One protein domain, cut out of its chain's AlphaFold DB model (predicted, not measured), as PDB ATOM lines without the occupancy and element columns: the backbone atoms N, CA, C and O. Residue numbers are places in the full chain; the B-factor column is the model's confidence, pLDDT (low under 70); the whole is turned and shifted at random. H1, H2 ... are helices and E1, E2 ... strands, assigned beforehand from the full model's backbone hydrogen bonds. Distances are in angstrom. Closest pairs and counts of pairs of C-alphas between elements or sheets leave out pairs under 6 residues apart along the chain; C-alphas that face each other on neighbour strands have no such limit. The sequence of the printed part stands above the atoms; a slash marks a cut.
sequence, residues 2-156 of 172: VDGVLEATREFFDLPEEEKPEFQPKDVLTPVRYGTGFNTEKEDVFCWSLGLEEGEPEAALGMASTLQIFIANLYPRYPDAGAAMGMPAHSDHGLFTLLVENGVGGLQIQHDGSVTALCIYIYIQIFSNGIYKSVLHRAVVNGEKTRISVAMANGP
ATOM      1  N   VAL A   2     106.774  39.520 -13.321       79.12
ATOM      2  CA  VAL A   2     105.951  38.708 -12.397       79.12
ATOM      3  C   VAL A   2     104.879  39.526 -11.665       79.12
ATOM      4  O   VAL A   2     103.708  39.164 -11.723       79.12
ATOM      5  N   ASP A   3     105.251  40.654 -11.054       86.44
ATOM      6  CA  ASP A   3     104.297  41.469 -10.285       86.44
ATOM      7  C   ASP A   3     103.142  41.989 -11.147       86.44
ATOM      8  O   ASP A   3     101.992  41.918 -10.732       86.44
ATOM      9  N   GLY A   4     103.430  42.402 -12.386       89.44
ATOM     10  CA  GLY A   4     102.401  42.860 -13.324       89.44
ATOM     11  C   GLY A   4     101.408  41.763 -13.721       89.44
ATOM     12  O   GLY A   4     100.233  42.045 -13.917       89.44
ATOM     13  N   VAL A   5     101.840  40.497 -13.791       88.38
ATOM     14  CA  VAL A   5     100.933  39.361 -14.051       88.38
ATOM     15  C   VAL A   5     100.002  39.122 -12.860       88.38
ATOM     16  O   VAL A   5      98.814  38.849 -13.043       88.38
ATOM     17  N   LEU A   6     100.519  39.235 -11.636       90.00
ATOM     18  CA  LEU A   6      99.719  39.093 -10.418       90.00
ATOM     19  C   LEU A   6      98.749  40.267 -10.227       90.00
ATOM     20  O   LEU A   6      97.618  40.052  -9.793       90.00
ATOM     21  N   GLU A   7      99.170  41.483 -10.573       93.00
ATOM     22  CA  GLU A   7      98.336  42.687 -10.556       93.00
ATOM     23  C   GLU A   7      97.191  42.582 -11.567       93.00
ATOM     24  O   GLU A   7      96.035  42.655 -11.167       93.00
ATOM     25  N   ALA A   8      97.484  42.255 -12.830       91.81
ATOM     26  CA  ALA A   8      96.457  42.046 -13.852       91.81
ATOM     27  C   ALA A   8      95.478  40.917 -13.480       91.81
ATOM     28  O   ALA A   8      94.276  41.017 -13.715       91.81
ATOM     29  N   THR A   9      95.979  39.844 -12.855       91.25
ATOM     30  CA  THR A   9      95.121  38.769 -12.331       91.25
ATOM     31  C   THR A   9      94.152  39.309 -11.284       91.25
ATOM     32  O   THR A   9      92.967  38.987 -11.308       91.25
ATOM     33  N   ARG A  10      94.646  40.132 -10.358       92.75
ATOM     34  CA  ARG A  10      93.816  40.740  -9.323       92.75
ATOM     35  C   ARG A  10      92.761  41.663  -9.922       92.75
ATOM     36  O   ARG A  10      91.595  41.510  -9.581       92.75
ATOM     37  N   GLU A  11      93.161  42.556 -10.821       92.81
ATOM     38  CA  GLU A  11      92.252  43.473 -11.515       92.81
ATOM     39  C   GLU A  11      91.128  42.714 -12.219       92.81
ATOM     40  O   GLU A  11      89.965  43.076 -12.074       92.81
ATOM     41  N   PHE A  12      91.453  41.609 -12.899       91.31
ATOM     42  CA  PHE A  12      90.458  40.749 -13.535       91.31
ATOM     43  C   PHE A  12      89.439  40.182 -12.535       91.31
ATOM     44  O   PHE A  12      88.235  40.206 -12.786       91.31
ATOM     45  N   PHE A  13      89.893  39.665 -11.390       90.75
ATOM     46  CA  PHE A  13      88.972  39.121 -10.387       90.75
ATOM     47  C   PHE A  13      88.166  40.203  -9.651       90.75
ATOM     48  O   PHE A  13      87.054  39.908  -9.201       90.75
ATOM     49  N   ASP A  14      88.694  41.425  -9.567       91.88
ATOM     50  CA  ASP A  14      88.033  42.597  -8.982       91.88
ATOM     51  C   ASP A  14      87.029  43.266  -9.955       91.88
ATOM     52  O   ASP A  14      86.300  44.170  -9.540       91.88
ATOM     53  N   LEU A  15      86.937  42.816 -11.221       90.62
ATOM     54  CA  LEU A  15      85.921  43.289 -12.171       90.62
ATOM     55  C   LEU A  15      84.490  43.078 -11.633       90.62
ATOM     56  O   LEU A  15      84.236  42.100 -10.918       90.62
ATOM     57  N   PRO A  16      83.528  43.939 -12.014       90.12
ATOM     58  CA  PRO A  16      82.117  43.734 -11.702       90.12
ATOM     59  C   PRO A  16      81.596  42.396 -12.245       90.12
ATOM     60  O   PRO A  16      81.979  41.950 -13.330       90.12
ATOM     61  N   GLU A  17      80.693  41.745 -11.507       83.88
ATOM     62  CA  GLU A  17      80.102  40.462 -11.922       83.88
ATOM     63  C   GLU A  17      79.290  40.578 -13.221       83.88
ATOM     64  O   GLU A  17      79.047  39.568 -13.872       83.88
ATOM     65  N   GLU A  18      78.893  41.783 -13.629       85.75
ATOM     66  CA  GLU A  18      78.220  42.056 -14.899       85.75
ATOM     67  C   GLU A  18      79.158  41.972 -16.115       85.75
ATOM     68  O   GLU A  18      78.686  41.742 -17.227       85.75
ATOM     69  N   GLU A  19      80.473  42.123 -15.918       84.44
ATOM     70  CA  GLU A  19      81.491  42.075 -16.983       84.44
ATOM     71  C   GLU A  19      82.076  40.663 -17.170       84.44
ATOM     72  O   GLU A  19      82.484  40.270 -18.263       84.44
ATOM     73  N   LYS A  20      82.047  39.837 -16.120       79.62
ATOM     74  CA  LYS A  20      82.551  38.452 -16.134       79.62
ATOM     75  C   LYS A  20      81.807  37.453 -17.049       79.62
ATOM     76  O   LYS A  20      82.448  36.481 -17.463       79.62
ATOM     77  N   PRO A  21      80.512  37.617 -17.411       75.31
ATOM     78  CA  PRO A  21      79.793  36.687 -18.280       75.31
ATOM     79  C   PRO A  21      80.393  36.559 -19.682       75.31
ATOM     80  O   PRO A  21      80.229  35.514 -20.309       75.31
ATOM     81  N   GLU A  22      81.122  37.570 -20.165       77.06
ATOM     82  CA  GLU A  22      81.831  37.506 -21.451       77.06
ATOM     83  C   GLU A  22      82.873  36.375 -21.485       77.06
ATOM     84  O   GLU A  22      83.098  35.760 -22.529       77.06
ATOM     85  N   PHE A  23      83.436  36.036 -20.323       76.12
ATOM     86  CA  PHE A  23      84.457  35.007 -20.159       76.12
ATOM     87  C   PHE A  23      83.882  33.648 -19.741       76.12
ATOM     88  O   PHE A  23      84.646  32.717 -19.490       76.12
ATOM     89  N   GLN A  24      82.558  33.487 -19.645       71.44
ATOM     90  CA  GLN A  24      81.988  32.178 -19.329       71.44
ATOM     91  C   GLN A  24      82.256  31.171 -20.461       71.44
ATOM     92  O   GLN A  24      82.141  31.508 -21.645       71.44
ATOM     93  N   PRO A  25      82.599  29.914 -20.127       66.31
ATOM     94  CA  PRO A  25      82.926  28.908 -21.124       66.31
ATOM     95  C   PRO A  25      81.720  28.592 -22.008       66.31
ATOM     96  O   PRO A  25      80.706  28.077 -21.536       66.31
ATOM     97  N   LYS A  26      81.857  28.859 -23.309       66.38
ATOM     98  CA  LYS A  26      80.916  28.386 -24.337       66.38
ATOM     99  C   LYS A  26      81.262  26.969 -24.804       66.38
ATOM    100  O   LYS A  26      80.369  26.216 -25.165       66.38
ATOM    101  N   ASP A  27      82.552  26.634 -24.776       66.31
ATOM    102  CA  ASP A  27      83.123  25.352 -25.201       66.31
ATOM    103  C   ASP A  27      84.474  25.076 -24.508       66.31
ATOM    104  O   ASP A  27      85.193  26.019 -24.152       66.31
ATOM    105  N   VAL A  28      84.845  23.796 -24.386       59.38
ATOM    106  CA  VAL A  28      86.115  23.296 -23.834       59.38
ATOM    107  C   VAL A  28      87.357  23.646 -24.647       59.38
ATOM    108  O   VAL A  28      88.472  23.403 -24.174       59.38
ATOM    109  N   LEU A  29      87.220  24.269 -25.819       63.09
ATOM    110  CA  LEU A  29      88.338  24.814 -26.593       63.09
ATOM    111  C   LEU A  29      88.373  26.351 -26.620       63.09
ATOM    112  O   LEU A  29      89.277  26.924 -27.225       63.09
ATOM    113  N   THR A  30      87.451  27.031 -25.925       67.56
ATOM    114  CA  THR A  30      87.453  28.502 -25.823       67.56
ATOM    115  C   THR A  30      88.774  28.990 -25.206       67.56
ATOM    116  O   THR A  30      89.093  28.530 -24.106       67.56
ATOM    117  N   PRO A  31      89.531  29.902 -25.846       67.56
ATOM    118  CA  PRO A  31      90.878  30.278 -25.395       67.56
ATOM    119  C   PRO A  31      90.956  30.925 -24.004       67.56
ATOM    120  O   PRO A  31      91.972  30.790 -23.331       67.56
ATOM    121  N   VAL A  32      89.901  31.620 -23.569       75.44
ATOM    122  CA  VAL A  32      89.820  32.278 -22.256       75.44
ATOM    123  C   VAL A  32      88.517  31.869 -21.588       75.44
ATOM    124  O   VAL A  32      87.464  31.884 -22.227       75.44
ATOM    125  N   ARG A  33      88.598  31.468 -20.316       78.56
ATOM    126  CA  ARG A  33      87.452  31.021 -19.520       78.56
ATOM    127  C   ARG A  33      87.553  31.500 -18.084       78.56
ATOM    128  O   ARG A  33      88.626  31.469 -17.492       78.56
ATOM    129  N   TYR A  34      86.406  31.851 -17.527       80.00
ATOM    130  CA  TYR A  34      86.195  32.157 -16.126       80.00
ATOM    131  C   TYR A  34      85.159  31.197 -15.541       80.00
ATOM    132  O   TYR A  34      84.129  30.918 -16.157       80.00
ATOM    133  N   GLY A  35      85.428  30.697 -14.340       75.62
ATOM    134  CA  GLY A  35      84.535  29.797 -13.628       75.62
ATOM    135  C   GLY A  35      84.890  29.706 -12.151       75.62
ATOM    136  O   GLY A  35      85.992  30.067 -11.736       75.62
ATOM    137  N   THR A  36      83.939  29.225 -11.356       73.62
ATOM    138  CA  THR A  36      84.120  28.950  -9.930       73.62
ATOM    139  C   THR A  36      84.035  27.444  -9.691       73.62
ATOM    140  O   THR A  36      83.056  26.795 -10.051       73.62
ATOM    141  N   GLY A  37      85.086  26.884  -9.086       60.00
ATOM    142  CA  GLY A  37      85.226  25.442  -8.875       60.00
ATOM    143  C   GLY A  37      85.661  24.677 -10.132       60.00
ATOM    144  O   GLY A  37      85.289  25.013 -11.254       60.00
ATOM    145  N   PHE A  38      86.466  23.629  -9.938       53.97
ATOM    146  CA  PHE A  38      86.782  22.673 -11.002       53.97
ATOM    147  C   PHE A  38      85.522  21.856 -11.314       53.97
ATOM    148  O   PHE A  38      85.014  21.159 -10.436       53.97
ATOM    149  N   ASN A  39      85.006  21.946 -12.541       43.72
ATOM    150  CA  ASN A  39      83.889  21.116 -12.988       43.72
ATOM    151  C   ASN A  39      84.420  19.976 -13.865       43.72
ATOM    152  O   ASN A  39      84.583  20.130 -15.072       43.72
ATOM    153  N   THR A  40      84.654  18.822 -13.243       42.88
ATOM    154  CA  THR A  40      85.147  17.608 -13.909       42.88
ATOM    155  C   THR A  40      84.163  17.006 -14.916       42.88
ATOM    156  O   THR A  40      84.572  16.174 -15.713       42.88
ATOM    157  N   GLU A  41      82.879  17.389 -14.908       41.88
ATOM    158  CA  GLU A  41      81.876  16.861 -15.852       41.88
ATOM    159  C   GLU A  41      81.912  17.556 -17.218       41.88
ATOM    160  O   GLU A  41      81.323  17.062 -18.176       41.88
ATOM    161  N   LYS A  42      82.563  18.722 -17.307       43.56
ATOM    162  CA  LYS A  42      82.612  19.532 -18.529       43.56
ATOM    163  C   LYS A  42      83.972  19.539 -19.203       43.56
ATOM    164  O   LYS A  42      84.087  20.198 -20.223       43.56
ATOM    165  N   GLU A  43      84.981  18.864 -18.662       41.28
ATOM    166  CA  GLU A  43      86.331  18.855 -19.227       41.28
ATOM    167  C   GLU A  43      86.668  17.455 -19.749       41.28
ATOM    168  O   GLU A  43      87.089  16.575 -19.001       41.28
ATOM    169  N   ASP A  44      86.466  17.247 -21.053       30.72
ATOM    170  CA  ASP A  44      86.883  16.020 -21.731       30.72
ATOM    171  C   ASP A  44      88.416  15.966 -21.802       30.72
ATOM    172  O   ASP A  44      89.061  16.680 -22.577       30.72
ATOM    173  N   VAL A  45      89.014  15.096 -20.991       32.34
ATOM    174  CA  VAL A  45      90.447  14.798 -21.047       32.34
ATOM    175  C   VAL A  45      90.671  13.691 -22.076       32.34
ATOM    176  O   VAL A  45      90.441  12.511 -21.815       32.34
ATOM    177  N   PHE A  46      91.136  14.067 -23.266       27.97
ATOM    178  CA  PHE A  46      91.524  13.110 -24.300       27.97
ATOM    179  C   PHE A  46      92.920  12.545 -24.011       27.97
ATOM    180  O   PHE A  46      93.921  13.257 -24.078       27.97
ATOM    181  N   CYS A  47      92.988  11.247 -23.710       27.52
ATOM    182  CA  CYS A  47      94.234  10.501 -23.554       27.52
ATOM    183  C   CYS A  47      94.436   9.596 -24.780       27.52
ATOM    184  O   CYS A  47      93.746   8.589 -24.920       27.52
ATOM    185  N   TRP A  48      95.377   9.942 -25.662       23.88
ATOM    186  CA  TRP A  48      95.788   9.103 -26.796       23.88
ATOM    187  C   TRP A  48      97.180   8.498 -26.537       23.88
ATOM    188  O   TRP A  48      98.038   9.163 -25.960       23.88
ATOM    189  N   SER A  49      97.392   7.239 -26.942       25.70
ATOM    190  CA  SER A  49      98.616   6.433 -26.741       25.70
ATOM    191  C   SER A  49      99.208   5.979 -28.084       25.70
ATOM    192  O   SER A  49      98.461   5.361 -28.841       25.70
ATOM    193  N   LEU A  50     100.488   6.242 -28.393       38.91
ATOM    194  CA  LEU A  50     101.145   5.902 -29.669       38.91
ATOM    195  C   LEU A  50     102.684   5.988 -29.629       38.91
ATOM    196  O   LEU A  50     103.260   6.942 -29.107       38.91
ATOM    197  N   GLY A  51     103.265   5.000 -30.325       36.62
ATOM    198  CA  GLY A  51     104.668   4.602 -30.488       36.62
ATOM    199  C   GLY A  51     105.680   5.693 -30.819       36.62
ATOM    200  O   GLY A  51     105.626   6.200 -31.938       36.62
ATOM    201  N   LEU A  52     106.678   5.946 -29.964       38.34
ATOM    202  CA  LEU A  52     107.858   6.752 -30.333       38.34
ATOM    203  C   LEU A  52     109.168   5.938 -30.312       38.34
ATOM    204  O   LEU A  52     109.464   5.221 -29.358       38.34
ATOM    205  N   GLU A  53     109.963   6.060 -31.382       42.84
ATOM    206  CA  GLU A  53     111.310   5.473 -31.519       42.84
ATOM    207  C   GLU A  53     112.410   6.416 -30.988       42.84
ATOM    208  O   GLU A  53     112.174   7.602 -30.753       42.84
ATOM    209  N   GLU A  54     113.615   5.879 -30.753       41.50
ATOM    210  CA  GLU A  54     114.737   6.568 -30.094       41.50
ATOM    211  C   GLU A  54     115.146   7.888 -30.790       41.50
ATOM    212  O   GLU A  54     115.572   7.893 -31.943       41.50
ATOM    213  N   GLY A  55     115.060   9.012 -30.062       51.50
ATOM    214  CA  GLY A  55     115.425  10.356 -30.532       51.50
ATOM    215  C   GLY A  55     115.489  11.416 -29.416       51.50
ATOM    216  O   GLY A  55     115.150  11.145 -28.258       51.50
ATOM    217  N   GLU A  56     115.967  12.622 -29.760       56.06
ATOM    218  CA  GLU A  56     116.164  13.754 -28.836       56.06
ATOM    219  C   GLU A  56     114.856  14.178 -28.127       56.06
ATOM    220  O   GLU A  56     113.806  14.277 -28.770       56.06
ATOM    221  N   PRO A  57     114.885  14.432 -26.802       56.59
ATOM    222  CA  PRO A  57     113.686  14.680 -26.002       56.59
ATOM    223  C   PRO A  57     112.908  15.936 -26.419       56.59
ATOM    224  O   PRO A  57     111.681  15.905 -26.349       56.59
ATOM    225  N   GLU A  58     113.554  17.007 -26.899       57.47
ATOM    226  CA  GLU A  58     112.830  18.188 -27.397       57.47
ATOM    227  C   GLU A  58     111.961  17.876 -28.622       57.47
ATOM    228  O   GLU A  58     110.831  18.364 -28.726       57.47
ATOM    229  N   ALA A  59     112.464  17.041 -29.537       59.34
ATOM    230  CA  ALA A  59     111.726  16.599 -30.714       59.34
ATOM    231  C   ALA A  59     110.625  15.595 -30.334       59.34
ATOM    232  O   ALA A  59     109.492  15.729 -30.793       59.34
ATOM    233  N   ALA A  60     110.929  14.643 -29.443       57.50
ATOM    234  CA  ALA A  60     109.981  13.625 -28.981       57.50
ATOM    235  C   ALA A  60     108.788  14.216 -28.208       57.50
ATOM    236  O   ALA A  60     107.679  13.696 -28.281       57.50
ATOM    237  N   LEU A  61     109.002  15.317 -27.485       59.84
ATOM    238  CA  LEU A  61     107.956  16.024 -26.743       59.84
ATOM    239  C   LEU A  61     107.293  17.144 -27.565       59.84
ATOM    240  O   LEU A  61     106.396  17.826 -27.066       59.84
ATOM    241  N   GLY A  62     107.728  17.340 -28.818       60.38
ATOM    242  CA  GLY A  62     107.233  18.378 -29.720       60.38
ATOM    243  C   GLY A  62     107.320  19.777 -29.119       60.38
ATOM    244  O   GLY A  62     106.366  20.553 -29.213       60.38
ATOM    245  N   MET A  63     108.457  20.103 -28.496       61.44
ATOM    246  CA  MET A  63     108.625  21.350 -27.743       61.44
ATOM    247  C   MET A  63     108.556  22.620 -28.610       61.44
ATOM    248  O   MET A  63     108.369  23.713 -28.088       61.44
ATOM    249  N   ALA A  64     108.657  22.490 -29.936       58.97
ATOM    250  CA  ALA A  64     108.467  23.595 -30.878       58.97
ATOM    251  C   ALA A  64     107.003  24.080 -30.974       58.97
ATOM    252  O   ALA A  64     106.759  25.196 -31.428       58.97
ATOM    253  N   SER A  65     106.044  23.258 -30.533       63.91
ATOM    254  CA  SER A  65     104.600  23.495 -30.665       63.91
ATOM    255  C   SER A  65     103.854  23.159 -29.366       63.91
ATOM    256  O   SER A  65     102.755  22.599 -29.416       63.91
ATOM    257  N   THR A  66     104.462  23.427 -28.203       68.94
ATOM    258  CA  THR A  66     103.897  23.087 -26.884       68.94
ATOM    259  C   THR A  66     102.545  23.744 -26.649       68.94
ATOM    260  O   THR A  66     102.378  24.942 -26.889       68.94
ATOM    261  N   LEU A  67     101.606  22.986 -26.085       74.75
ATOM    262  CA  LEU A  67     100.408  23.574 -25.505       74.75
ATOM    263  C   LEU A  67     100.795  24.318 -24.224       74.75
ATOM    264  O   LEU A  67     101.338  23.715 -23.302       74.75
ATOM    265  N   GLN A  68     100.493  25.611 -24.160       81.25
ATOM    266  CA  GLN A  68     100.689  26.413 -22.958       81.25
ATOM    267  C   GLN A  68      99.338  26.917 -22.457       81.25
ATOM    268  O   GLN A  68      98.592  27.556 -23.199       81.25
ATOM    269  N   ILE A  69      99.024  26.614 -21.200       81.00
ATOM    270  CA  ILE A  69      97.791  27.034 -20.531       81.00
ATOM    271  C   ILE A  69      98.172  27.887 -19.329       81.00
ATOM    272  O   ILE A  69      98.989  27.483 -18.503       81.00
ATOM    273  N   PHE A  70      97.553  29.059 -19.220       85.19
ATOM    274  CA  PHE A  70      97.668  29.922 -18.053       85.19
ATOM    275  C   PHE A  70      96.406  29.798 -17.211       85.19
ATOM    276  O   PHE A  70      95.303  30.030 -17.700       85.19
ATOM    277  N   ILE A  71      96.577  29.447 -15.941       87.56
ATOM    278  CA  ILE A  71      95.492  29.275 -14.979       87.56
ATOM    279  C   ILE A  71      95.712  30.278 -13.854       87.56
ATOM    280  O   ILE A  71      96.571  30.098 -12.985       87.56
ATOM    281  N   ALA A  72      94.938  31.356 -13.893       91.38
ATOM    282  CA  ALA A  72      94.890  32.345 -12.833       91.38
ATOM    283  C   ALA A  72      93.896  31.890 -11.759       91.38
ATOM    284  O   ALA A  72      92.713  31.711 -12.027       91.38
ATOM    285  N   ASN A  73      94.381  31.700 -10.537       92.56
ATOM    286  CA  ASN A  73      93.586  31.246  -9.406       92.56
ATOM    287  C   ASN A  73      93.519  32.338  -8.341       92.56
ATOM    288  O   ASN A  73      94.557  32.868  -7.932       92.56
ATOM    289  N   LEU A  74      92.313  32.604  -7.838       93.62
ATOM    290  CA  LEU A  74      92.082  33.434  -6.663       93.62
ATOM    291  C   LEU A  74      91.404  32.602  -5.576       93.62
ATOM    292  O   LEU A  74      90.312  32.070  -5.759       93.62
ATOM    293  N   TYR A  75      92.060  32.526  -4.424       92.94
ATOM    294  CA  TYR A  75      91.547  31.870  -3.231       92.94
ATOM    295  C   TYR A  75      91.231  32.954  -2.199       92.94
ATOM    296  O   TYR A  75      92.161  33.529  -1.616       92.94
ATOM    297  N   PRO A  76      89.945  33.287  -1.991       92.19
ATOM    298  CA  PRO A  76      89.570  34.346  -1.071       92.19
ATOM    299  C   PRO A  76      89.952  33.977   0.363       92.19
ATOM    300  O   PRO A  76      90.036  32.801   0.729       92.19
ATOM    301  N   ARG A  77      90.150  35.002   1.197       93.00
ATOM    302  CA  ARG A  77      90.259  34.826   2.647       93.00
ATOM    303  C   ARG A  77      89.032  34.065   3.157       93.00
ATOM    304  O   ARG A  77      87.905  34.499   2.930       93.00
ATOM    305  N   TYR A  78      89.261  32.994   3.909       90.75
ATOM    306  CA  TYR A  78      88.198  32.162   4.460       90.75
ATOM    307  C   TYR A  78      88.390  31.966   5.974       90.75
ATOM    308  O   TYR A  78      89.336  31.284   6.373       90.75
ATOM    309  N   PRO A  79      87.549  32.581   6.836       87.44
ATOM    310  CA  PRO A  79      87.750  32.590   8.290       87.44
ATOM    311  C   PRO A  79      87.835  31.203   8.932       87.44
ATOM    312  O   PRO A  79      88.655  31.000   9.823       87.44
ATOM    313  N   ASP A  80      87.031  30.250   8.456       88.06
ATOM    314  CA  ASP A  80      87.076  28.855   8.896       88.06
ATOM    315  C   ASP A  80      87.837  27.999   7.880       88.06
ATOM    316  O   ASP A  80      87.271  27.187   7.150       88.06
ATOM    317  N   ALA A  81      89.144  28.240   7.763       77.75
ATOM    318  CA  ALA A  81      89.984  27.595   6.753       77.75
ATOM    319  C   ALA A  81      89.995  26.053   6.841       77.75
ATOM    320  O   ALA A  81      90.347  25.396   5.866       77.75
ATOM    321  N   GLY A  82      89.600  25.468   7.980       79.12
ATOM    322  CA  GLY A  82      89.438  24.020   8.131       79.12
ATOM    323  C   GLY A  82      88.175  23.465   7.461       79.12
ATOM    324  O   GLY A  82      88.131  22.277   7.151       79.12
ATOM    325  N   ALA A  83      87.175  24.312   7.210       82.62
ATOM    326  CA  ALA A  83      85.887  23.935   6.633       82.62
ATOM    327  C   ALA A  83      85.807  24.094   5.103       82.62
ATOM    328  O   ALA A  83      84.817  23.677   4.503       82.62
ATOM    329  N   ALA A  84      86.826  24.668   4.454       84.19
ATOM    330  CA  ALA A  84      86.850  24.868   3.006       84.19
ATOM    331  C   ALA A  84      88.171  24.412   2.376       84.19
ATOM    332  O   ALA A  84      89.251  24.550   2.947       84.19
ATOM    333  N   MET A  85      88.085  23.887   1.153       82.94
ATOM    334  CA  MET A  85      89.242  23.551   0.324       82.94
ATOM    335  C   MET A  85      89.365  24.579  -0.801       82.94
ATOM    336  O   MET A  85      88.354  24.978  -1.370       82.94
ATOM    337  N   GLY A  86      90.590  24.989  -1.139       87.12
ATOM    338  CA  GLY A  86      90.825  25.841  -2.305       87.12
ATOM    339  C   GLY A  86      90.747  25.030  -3.596       87.12
ATOM    340  O   GLY A  86      89.869  25.239  -4.422       87.12
ATOM    341  N   MET A  87      91.663  24.075  -3.749       86.62
ATOM    342  CA  MET A  87      91.690  23.125  -4.858       86.62
ATOM    343  C   MET A  87      91.964  21.722  -4.308       86.62
ATOM    344  O   MET A  87      92.927  21.576  -3.548       86.62
ATOM    345  N   PRO A  88      91.142  20.709  -4.641       86.19
ATOM    346  CA  PRO A  88      91.356  19.329  -4.209       86.19
ATOM    347  C   PRO A  88      92.717  18.761  -4.632       86.19
ATOM    348  O   PRO A  88      93.392  19.296  -5.514       86.19
ATOM    349  N   ALA A  89      93.116  17.657  -3.998       85.62
ATOM    350  CA  ALA A  89      94.343  16.952  -4.356       85.62
ATOM    351  C   ALA A  89      94.261  16.386  -5.781       85.62
ATOM    352  O   ALA A  89      93.328  15.649  -6.094       85.62
ATOM    353  N   HIS A  90      95.242  16.718  -6.617       85.00
ATOM    354  CA  HIS A  90      95.344  16.275  -8.007       85.00
ATOM    355  C   HIS A  90      96.808  16.240  -8.476       85.00
ATOM    356  O   HIS A  90      97.720  16.671  -7.768       85.00
ATOM    357  N   SER A  91      97.030  15.715  -9.677       79.56
ATOM    358  CA  SER A  91      98.294  15.797 -10.415       79.56
ATOM    359  C   SER A  91      98.013  16.497 -11.738       79.56
ATOM    360  O   SER A  91      97.044  16.117 -12.397       79.56
ATOM    361  N   ASP A  92      98.815  17.490 -12.144       76.94
ATOM    362  CA  ASP A  92      98.519  18.157 -13.419       76.94
ATOM    363  C   ASP A  92      98.766  17.208 -14.594       76.94
ATOM    364  O   ASP A  92      99.671  16.360 -14.605       76.94
ATOM    365  N   HIS A  93      97.982  17.436 -15.636       70.69
ATOM    366  CA  HIS A  93      98.232  16.911 -16.962       70.69
ATOM    367  C   HIS A  93      99.219  17.857 -17.665       70.69
ATOM    368  O   HIS A  93      98.940  19.044 -17.810       70.69
ATOM    369  N   GLY A  94     100.393  17.373 -18.078       71.06
ATOM    370  CA  GLY A  94     101.403  18.233 -18.707       71.06
ATOM    371  C   GLY A  94     102.828  17.687 -18.641       71.06
ATOM    372  O   GLY A  94     103.058  16.584 -18.146       71.06
ATOM    373  N   LEU A  95     103.774  18.440 -19.204       70.81
ATOM    374  CA  LEU A  95     105.217  18.214 -19.091       70.81
ATOM    375  C   LEU A  95     105.776  18.923 -17.869       70.81
ATOM    376  O   LEU A  95     106.426  18.272 -17.062       70.81
ATOM    377  N   PHE A  96     105.540  20.232 -17.744       71.69
ATOM    378  CA  PHE A  96     105.934  21.021 -16.578       71.69
ATOM    379  C   PHE A  96     104.997  22.217 -16.330       71.69
ATOM    380  O   PHE A  96     104.604  22.890 -17.281       71.69
ATOM    381  N   THR A  97     104.685  22.537 -15.069       77.00
ATOM    382  CA  THR A  97     103.982  23.769 -14.677       77.00
ATOM    383  C   THR A  97     104.928  24.670 -13.901       77.00
ATOM    384  O   THR A  97     105.594  24.244 -12.955       77.00
ATOM    385  N   LEU A  98     104.963  25.942 -14.285       80.75
ATOM    386  CA  LEU A  98     105.585  26.997 -13.494       80.75
ATOM    387  C   LEU A  98     104.500  27.688 -12.673       80.75
ATOM    388  O   LEU A  98     103.482  28.102 -13.223       80.75
ATOM    389  N   LEU A  99     104.717  27.813 -11.366       85.06
ATOM    390  CA  LEU A  99     103.783  28.475 -10.464       85.06
ATOM    391  C   LEU A  99     104.378  29.788  -9.964       85.06
ATOM    392  O   LEU A  99     105.488  29.822  -9.437       85.06
ATOM    393  N   VAL A 100     103.597  30.852 -10.087       87.50
ATOM    394  CA  VAL A 100     103.882  32.165  -9.512       87.50
ATOM    395  C   VAL A 100     102.780  32.491  -8.511       87.50
ATOM    396  O   VAL A 100     101.607  32.264  -8.799       87.50
ATOM    397  N   GLU A 101     103.125  33.027  -7.342       89.88
ATOM    398  CA  GLU A 101     102.154  33.405  -6.308       89.88
ATOM    399  C   GLU A 101     102.475  34.758  -5.669       89.88
ATOM    400  O   GLU A 101     103.616  35.216  -5.683       89.88
ATOM    401  N   ASN A 102     101.466  35.393  -5.072       92.88
ATOM    402  CA  ASN A 102     101.568  36.713  -4.439       92.88
ATOM    403  C   ASN A 102     102.241  36.709  -3.050       92.88
ATOM    404  O   ASN A 102     101.950  37.565  -2.214       92.88
ATOM    405  N   GLY A 103     103.091  35.720  -2.769       89.56
ATOM    406  CA  GLY A 103     103.733  35.532  -1.464       89.56
ATOM    407  C   GLY A 103     102.801  35.017  -0.359       89.56
ATOM    408  O   GLY A 103     103.213  34.935   0.798       89.56
ATOM    409  N   VAL A 104     101.553  34.668  -0.686       91.19
ATOM    410  CA  VAL A 104     100.635  33.982   0.229       91.19
ATOM    411  C   VAL A 104     100.683  32.487  -0.072       91.19
ATOM    412  O   VAL A 104     100.239  32.041  -1.129       91.19
ATOM    413  N   GLY A 105     101.221  31.712   0.871       86.19
ATOM    414  CA  GLY A 105     101.310  30.257   0.750       86.19
ATOM    415  C   GLY A 105      99.941  29.567   0.745       86.19
ATOM    416  O   GLY A 105      98.899  30.181   0.972       86.19
ATOM    417  N   GLY A 106      99.942  28.259   0.500       87.81
ATOM    418  CA  GLY A 106      98.716  27.454   0.427       87.81
ATOM    419  C   GLY A 106      98.843  26.221  -0.464       87.81
ATOM    420  O   GLY A 106      98.001  25.329  -0.390       87.81
ATOM    421  N   LEU A 107      99.899  26.133  -1.275       88.25
ATOM    422  CA  LEU A 107     100.246  24.907  -1.984       88.25
ATOM    423  C   LEU A 107     100.745  23.846  -0.992       88.25
ATOM    424  O   LEU A 107     101.633  24.108  -0.182       88.25
ATOM    425  N   GLN A 108     100.192  22.642  -1.076       85.69
ATOM    426  CA  GLN A 108     100.650  21.474  -0.327       85.69
ATOM    427  C   GLN A 108     100.935  20.340  -1.306       85.69
ATOM    428  O   GLN A 108     100.077  20.010  -2.121       85.69
ATOM    429  N   ILE A 109     102.127  19.753  -1.216       82.25
ATOM    430  CA  ILE A 109     102.602  18.683  -2.101       82.25
ATOM    431  C   ILE A 109     102.763  17.410  -1.270       82.25
ATOM    432  O   ILE A 109     103.373  17.437  -0.202       82.25
ATOM    433  N   GLN A 110     102.220  16.297  -1.755       79.88
ATOM    434  CA  GLN A 110     102.393  14.982  -1.154       79.88
ATOM    435  C   GLN A 110     103.678  14.347  -1.694       79.88
ATOM    436  O   GLN A 110     103.717  13.884  -2.834       79.88
ATOM    437  N   HIS A 111     104.736  14.337  -0.881       71.19
ATOM    438  CA  HIS A 111     106.020  13.754  -1.256       71.19
ATOM    439  C   HIS A 111     106.776  13.164  -0.060       71.19
ATOM    440  O   HIS A 111     106.780  13.745   1.025       71.19
ATOM    441  N   ASP A 112     107.475  12.053  -0.305       60.22
ATOM    442  CA  ASP A 112     108.400  11.411   0.628       60.22
ATOM    443  C   ASP A 112     109.837  11.908   0.351       60.22
ATOM    444  O   ASP A 112     110.611  11.254  -0.346       60.22
ATOM    445  N   GLY A 113     110.190  13.104   0.841       55.56
ATOM    446  CA  GLY A 113     111.503  13.737   0.616       55.56
ATOM    447  C   GLY A 113     111.434  15.267   0.490       55.56
ATOM    448  O   GLY A 113     110.402  15.870   0.780       55.56
ATOM    449  N   SER A 114     112.514  15.924   0.047       37.34
ATOM    450  CA  SER A 114     112.494  17.360  -0.285       37.34
ATOM    451  C   SER A 114     112.233  17.564  -1.781       37.34
ATOM    452  O   SER A 114     113.117  17.310  -2.599       37.34
ATOM    453  N   VAL A 115     111.049  18.063  -2.151       45.38
ATOM    454  CA  VAL A 115     110.811  18.554  -3.518       45.38
ATOM    455  C   VAL A 115     111.402  19.954  -3.628       45.38
ATOM    456  O   VAL A 115     110.910  20.894  -3.006       45.38
ATOM    457  N   THR A 116     112.450  20.107  -4.430       36.31
ATOM    458  CA  THR A 116     112.885  21.428  -4.897       36.31
ATOM    459  C   THR A 116     111.939  21.837  -6.018       36.31
ATOM    460  O   THR A 116     111.743  21.069  -6.954       36.31
ATOM    461  N   ALA A 117     111.314  23.003  -5.880       40.78
ATOM    462  CA  ALA A 117     110.304  23.558  -6.773       40.78
ATOM    463  C   ALA A 117     110.587  23.339  -8.274       40.78
ATOM    464  O   ALA A 117     111.314  24.103  -8.897       40.78
ATOM    465  N   LEU A 118     109.982  22.294  -8.833       46.81
ATOM    466  CA  LEU A 118     109.567  22.132 -10.223       46.81
ATOM    467  C   LEU A 118     108.713  20.863 -10.207       46.81
ATOM    468  O   LEU A 118     109.238  19.756 -10.103       46.81
ATOM    469  N   CYS A 119     107.394  21.020 -10.134       49.50
ATOM    470  CA  CYS A 119     106.484  19.886 -10.029       49.50
ATOM    471  C   CYS A 119     106.716  18.918 -11.210       49.50
ATOM    472  O   CYS A 119     107.122  19.322 -12.295       49.50
ATOM    473  N   ILE A 120     106.564  17.619 -10.969       53.19
ATOM    474  CA  ILE A 120     106.876  16.549 -11.924       53.19
ATOM    475  C   ILE A 120     105.551  15.921 -12.356       53.19
ATOM    476  O   ILE A 120     104.674  15.676 -11.524       53.19
ATOM    477  N   TYR A 121     105.389  15.672 -13.654       69.38
ATOM    478  CA  TYR A 121     104.075  15.447 -14.262       69.38
ATOM    479  C   TYR A 121     103.896  14.075 -14.883       69.38
ATOM    480  O   TYR A 121     104.863  13.361 -15.142       69.38
ATOM    481  N   ILE A 122     102.632  13.732 -15.146       64.88
ATOM    482  CA  ILE A 122     102.200  12.434 -15.672       64.88
ATOM    483  C   ILE A 122     102.960  12.081 -16.962       64.88
ATOM    484  O   ILE A 122     103.430  10.952 -17.089       64.88
ATOM    485  N   TYR A 123     103.180  13.035 -17.877       70.44
ATOM    486  CA  TYR A 123     103.918  12.769 -19.117       70.44
ATOM    487  C   TYR A 123     105.416  12.550 -18.899       70.44
ATOM    488  O   TYR A 123     105.981  11.661 -19.527       70.44
ATOM    489  N   ILE A 124     106.065  13.271 -17.975       68.69
ATOM    490  CA  ILE A 124     107.465  12.990 -17.610       68.69
ATOM    491  C   ILE A 124     107.566  11.639 -16.899       68.69
ATOM    492  O   ILE A 124     108.506  10.885 -17.146       68.69
ATOM    493  N   GLN A 125     106.603  11.294 -16.041       73.44
ATOM    494  CA  GLN A 125     106.551   9.976 -15.413       73.44
ATOM    495  C   GLN A 125     106.439   8.869 -16.463       73.44
ATOM    496  O   GLN A 125     107.195   7.903 -16.391       73.44
ATOM    497  N   ILE A 126     105.539   9.014 -17.439       72.88
ATOM    498  CA  ILE A 126     105.403   8.076 -18.558       72.88
ATOM    499  C   ILE A 126     106.724   8.013 -19.323       72.88
ATOM    500  O   ILE A 126     107.332   6.950 -19.375       72.88
ATOM    501  N   PHE A 127     107.215   9.150 -19.819       69.31
ATOM    502  CA  PHE A 127     108.420   9.244 -20.641       69.31
ATOM    503  C   PHE A 127     109.664   8.662 -19.977       69.31
ATOM    504  O   PHE A 127     110.454   7.953 -20.599       69.31
ATOM    505  N   SER A 128     109.826   8.917 -18.685       68.69
ATOM    506  CA  SER A 128     110.956   8.432 -17.898       68.69
ATOM    507  C   SER A 128     110.802   6.990 -17.416       68.69
ATOM    508  O   SER A 128     111.601   6.547 -16.594       68.69
ATOM    509  N   ASN A 129     109.781   6.263 -17.876       72.00
ATOM    510  CA  ASN A 129     109.460   4.914 -17.418       72.00
ATOM    511  C   ASN A 129     109.337   4.816 -15.886       72.00
ATOM    512  O   ASN A 129     109.794   3.871 -15.243       72.00
ATOM    513  N   GLY A 130     108.761   5.848 -15.273       70.94
ATOM    514  CA  GLY A 130     108.539   5.917 -13.838       70.94
ATOM    515  C   GLY A 130     109.761   6.261 -12.988       70.94
ATOM    516  O   GLY A 130     109.630   6.152 -11.768       70.94
ATOM    517  N   ILE A 131     110.893   6.678 -13.576       70.75
ATOM    518  CA  ILE A 131     112.038   7.241 -12.834       70.75
ATOM    519  C   ILE A 131     111.602   8.503 -12.086       70.75
ATOM    520  O   ILE A 131     111.879   8.659 -10.899       70.75
ATOM    521  N   TYR A 132     110.867   9.376 -12.769       71.12
ATOM    522  CA  TYR A 132     110.237  10.539 -12.166       71.12
ATOM    523  C   TYR A 132     108.790  10.204 -11.805       71.12
ATOM    524  O   TYR A 132     108.075   9.583 -12.592       71.12
ATOM    525  N   LYS A 133     108.351  10.588 -10.603       71.50
ATOM    526  CA  LYS A 133     106.982  10.353 -10.133       71.50
ATOM    527  C   LYS A 133     106.189  11.647 -10.147       71.50
ATOM    528  O   LYS A 133     106.652  12.662  -9.634       71.50
ATOM    529  N   SER A 134     104.985  11.584 -10.700       74.94
ATOM    530  CA  SER A 134     103.998  12.628 -10.532       74.94
ATOM    531  C   SER A 134     103.529  12.655  -9.085       74.94
ATOM    532  O   SER A 134     103.296  11.611  -8.473       74.94
ATOM    533  N   VAL A 135     103.453  13.860  -8.532       77.50
ATOM    534  CA  VAL A 135     103.083  14.093  -7.138       77.50
ATOM    535  C   VAL A 135     101.669  14.645  -7.066       77.50
ATOM    536  O   VAL A 135     101.251  15.444  -7.911       77.50
ATOM    537  N   LEU A 136     100.927  14.212  -6.049       82.12
ATOM    538  CA  LEU A 136      99.662  14.848  -5.714       82.12
ATOM    539  C   LEU A 136      99.951  16.189  -5.048       82.12
ATOM    540  O   LEU A 136     100.841  16.305  -4.205       82.12
ATOM    541  N   HIS A 137      99.175  17.198  -5.403       84.44
ATOM    542  CA  HIS A 137      99.234  18.500  -4.769       84.44
ATOM    543  C   HIS A 137      97.836  19.101  -4.653       84.44
ATOM    544  O   HIS A 137      96.916  18.735  -5.382       84.44
ATOM    545  N   ARG A 138      97.660  19.997  -3.683       86.44
ATOM    546  CA  ARG A 138      96.398  20.693  -3.411       86.44
ATOM    547  C   ARG A 138      96.651  22.147  -3.043       86.44
ATOM    548  O   ARG A 138      97.746  22.487  -2.593       86.44
ATOM    549  N   ALA A 139      95.620  22.978  -3.160       89.38
ATOM    550  CA  ALA A 139      95.642  24.347  -2.656       89.38
ATOM    551  C   ALA A 139      94.675  24.488  -1.478       89.38
ATOM    552  O   ALA A 139      93.502  24.120  -1.571       89.38
ATOM    553  N   VAL A 140      95.152  25.038  -0.365       89.19
ATOM    554  CA  VAL A 140      94.321  25.351   0.802       89.19
ATOM    555  C   VAL A 140      94.013  26.843   0.869       89.19
ATOM    556  O   VAL A 140      94.799  27.678   0.419       89.19
ATOM    557  N   VAL A 141      92.854  27.171   1.437       91.81
ATOM    558  CA  VAL A 141      92.501  28.547   1.804       91.81
ATOM    559  C   VAL A 141      93.076  28.878   3.180       91.81
ATOM    560  O   VAL A 141      93.443  27.988   3.946       91.81
ATOM    561  N   ASN A 142      93.166  30.166   3.504       91.31
ATOM    562  CA  ASN A 142      93.599  30.631   4.818       91.31
ATOM    563  C   ASN A 142      92.683  31.755   5.327       91.31
ATOM    564  O   ASN A 142      91.985  32.413   4.551       91.31
ATOM    565  N   GLY A 143      92.713  31.987   6.639       92.38
ATOM    566  CA  GLY A 143      91.876  32.981   7.312       92.38
ATOM    567  C   GLY A 143      92.448  34.395   7.363       92.38
ATOM    568  O   GLY A 143      91.806  35.262   7.956       92.38
ATOM    569  N   GLU A 144      93.610  34.657   6.763       91.94
ATOM    570  CA  GLU A 144      94.335  35.923   6.908       91.94
ATOM    571  C   GLU A 144      94.300  36.779   5.640       91.94
ATOM    572  O   GLU A 144      93.946  37.958   5.701       91.94
ATOM    573  N   LYS A 145      94.663  36.204   4.488       94.75
ATOM    574  CA  LYS A 145      94.903  36.927   3.233       94.75
ATOM    575  C   LYS A 145      94.408  36.143   2.021       94.75
ATOM    576  O   LYS A 145      94.566  34.927   1.947       94.75
ATOM    577  N   THR A 146      93.888  36.864   1.030       94.50
ATOM    578  CA  THR A 146      93.593  36.308  -0.296       94.50
ATOM    579  C   THR A 146      94.884  35.838  -0.960       94.50
ATOM    580  O   THR A 146      95.847  36.603  -1.085       94.50
ATOM    581  N   ARG A 147      94.896  34.583  -1.407       94.44
ATOM    582  CA  ARG A 147      95.988  34.017  -2.197       94.44
ATOM    583  C   ARG A 147      95.667  34.154  -3.677       94.44
ATOM    584  O   ARG A 147      94.573  33.797  -4.105       94.44
ATOM    585  N   ILE A 148      96.640  34.624  -4.448       94.25
ATOM    586  CA  ILE A 148      96.580  34.661  -5.911       94.25
ATOM    587  C   ILE A 148      97.752  33.847  -6.437       94.25
ATOM    588  O   ILE A 148      98.881  34.013  -5.970       94.25
ATOM    589  N   SER A 149      97.488  32.980  -7.409       91.25
ATOM    590  CA  SER A 149      98.543  32.255  -8.106       91.25
ATOM    591  C   SER A 149      98.248  32.091  -9.584       91.25
ATOM    592  O   SER A 149      97.111  31.805  -9.951       91.25
ATOM    593  N   VAL A 150      99.283  32.184 -10.411       90.25
ATOM    594  CA  VAL A 150      99.216  31.900 -11.844       90.25
ATOM    595  C   VAL A 150     100.049  30.659 -12.126       90.25
ATOM    596  O   VAL A 150     101.259  30.650 -11.896       90.25
ATOM    597  N   ALA A 151      99.382  29.606 -12.588       87.25
ATOM    598  CA  ALA A 151     100.009  28.375 -13.038       87.25
ATOM    599  C   ALA A 151     100.143  28.411 -14.564       87.25
ATOM    600  O   ALA A 151      99.157  28.591 -15.272       87.25
ATOM    601  N   MET A 152     101.361  28.259 -15.068       84.69
ATOM    602  CA  MET A 152     101.656  28.113 -16.490       84.69
ATOM    603  C   MET A 152     101.942  26.642 -16.758       84.69
ATOM    604  O   MET A 152     103.067  26.195 -16.539       84.69
ATOM    605  N   ALA A 153     100.928  25.897 -17.190       81.19
ATOM    606  CA  ALA A 153     101.045  24.489 -17.533       81.19
ATOM    607  C   ALA A 153     101.544  24.356 -18.973       81.19
ATOM    608  O   ALA A 153     100.949  24.902 -19.903       81.19
ATOM    609  N   ASN A 154     102.645  23.634 -19.153       77.38
ATOM    610  CA  ASN A 154     103.261  23.376 -20.447       77.38
ATOM    611  C   ASN A 154     103.102  21.892 -20.744       77.38
ATOM    612  O   ASN A 154     103.623  21.051 -20.013       77.38
ATOM    613  N   GLY A 155     102.357  21.573 -21.791       74.81
ATOM    614  CA  GLY A 155     102.162  20.224 -22.299       74.81
ATOM    615  C   GLY A 155     102.925  19.991 -23.602       74.81
ATOM    616  O   GLY A 155     103.414  20.945 -24.218       74.81
ATOM    617  N   PRO A 156     103.005  18.728 -24.050       69.31
ATOM    618  CA  PRO A 156     103.435  18.449 -25.412       69.31
ATOM    619  C   PRO A 156     102.451  19.098 -26.402       69.31
ATOM    620  O   PRO A 156     101.375  19.576 -26.020       69.31
TER     621      PRO A 156
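This is residues 2 to 156 of the 172 residues of the protein "Fe2OG dioxygenase domain-containing protein" of Salvia splendens (UniProt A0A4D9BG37). Two small three-stranded sheets stand partly face to face, coming together where E1 ends and E2 begins, with the helix H1 over the other face of the sheet E1 E6 E3. H4 lies off the opposite end of the sheets, while a long unnamed stretch, residues 24 to 56, swings round the outside from H2 to H3. The printed part has 155 residues, under half in named elements, in the order H1 H2 H3 E1 E2 E3 E4 H4 E5 E6; the class is mixed, helices and strands. The sheets run E1 E6 E3 and E2 E5 E4, both antiparallel. The whole is compact, with a radius of gyration of the C-alphas of 17.3 A and spans of 52 by 39 by 32 A.

H1, residues 2 to 14, is on the sheet of E1, residues 67 to 75, E6, residues 147 to 155, and E3, residues 96 to 101, two layers with the helix on one face. Its height over the sheet is 8.7 A, and on the local plane it runs only just across the strands, at 61 degrees to E1. The closest C-alphas of H1 and E1 are those of Thr 9 and Ala 72, 6.4 A apart. N 71 and O 151, 2.8 A, join E1 to the inner strand E6 within hydrogen-bond range, as N 98 and O 152, 3.0 A, do for E3. H2, residues 20 to 23, is apart from the sheet's strands, and H3, residues 57 to 60, is not on the sheet. The second sheet has E2, residues 85 to 90, E5, residues 136 to 140, and E4, residues 107 to 110. Across it N 87 and O 139, 2.9 A, and N 110 and O 136, 2.8 A, are within hydrogen-bond range. The closest C-alphas of E1 and E2 are those of Tyr 75 and Gly 86, 6.1 A. H4, residues 122 to 127, is only just apart from E3, at 8.2 A. Every O i to N i+4 pair is within hydrogen-bond range in H1 and H4; H2 and H3 are too short for such a pair.

H1 begins at C-alpha 2, (105.951, 38.708, -12.397), and is 18.7 A long. E1 is 25.4 A long and E3 16.5 A. E5 measures 13.5 A, E2 12.6 A and E4 10.2 A; H4 is 8.6 A, H2 5.6 A and H3 4.9 A. E6, 25.1 A, ends at C-alpha 155, (102.162, 20.224, -22.299).

The C-alphas of Glu 54 and Pro 79 are the farthest apart, 53.7 A. The printed part has no cut. The links H2 to H3 and E4 to H4 are long; residues 14 to 19 and 46 to 51 stand free. The mean pLDDT of the printed part is 73.1, and 52 residues are under 70, among them 37 to 66 and 112 to 122.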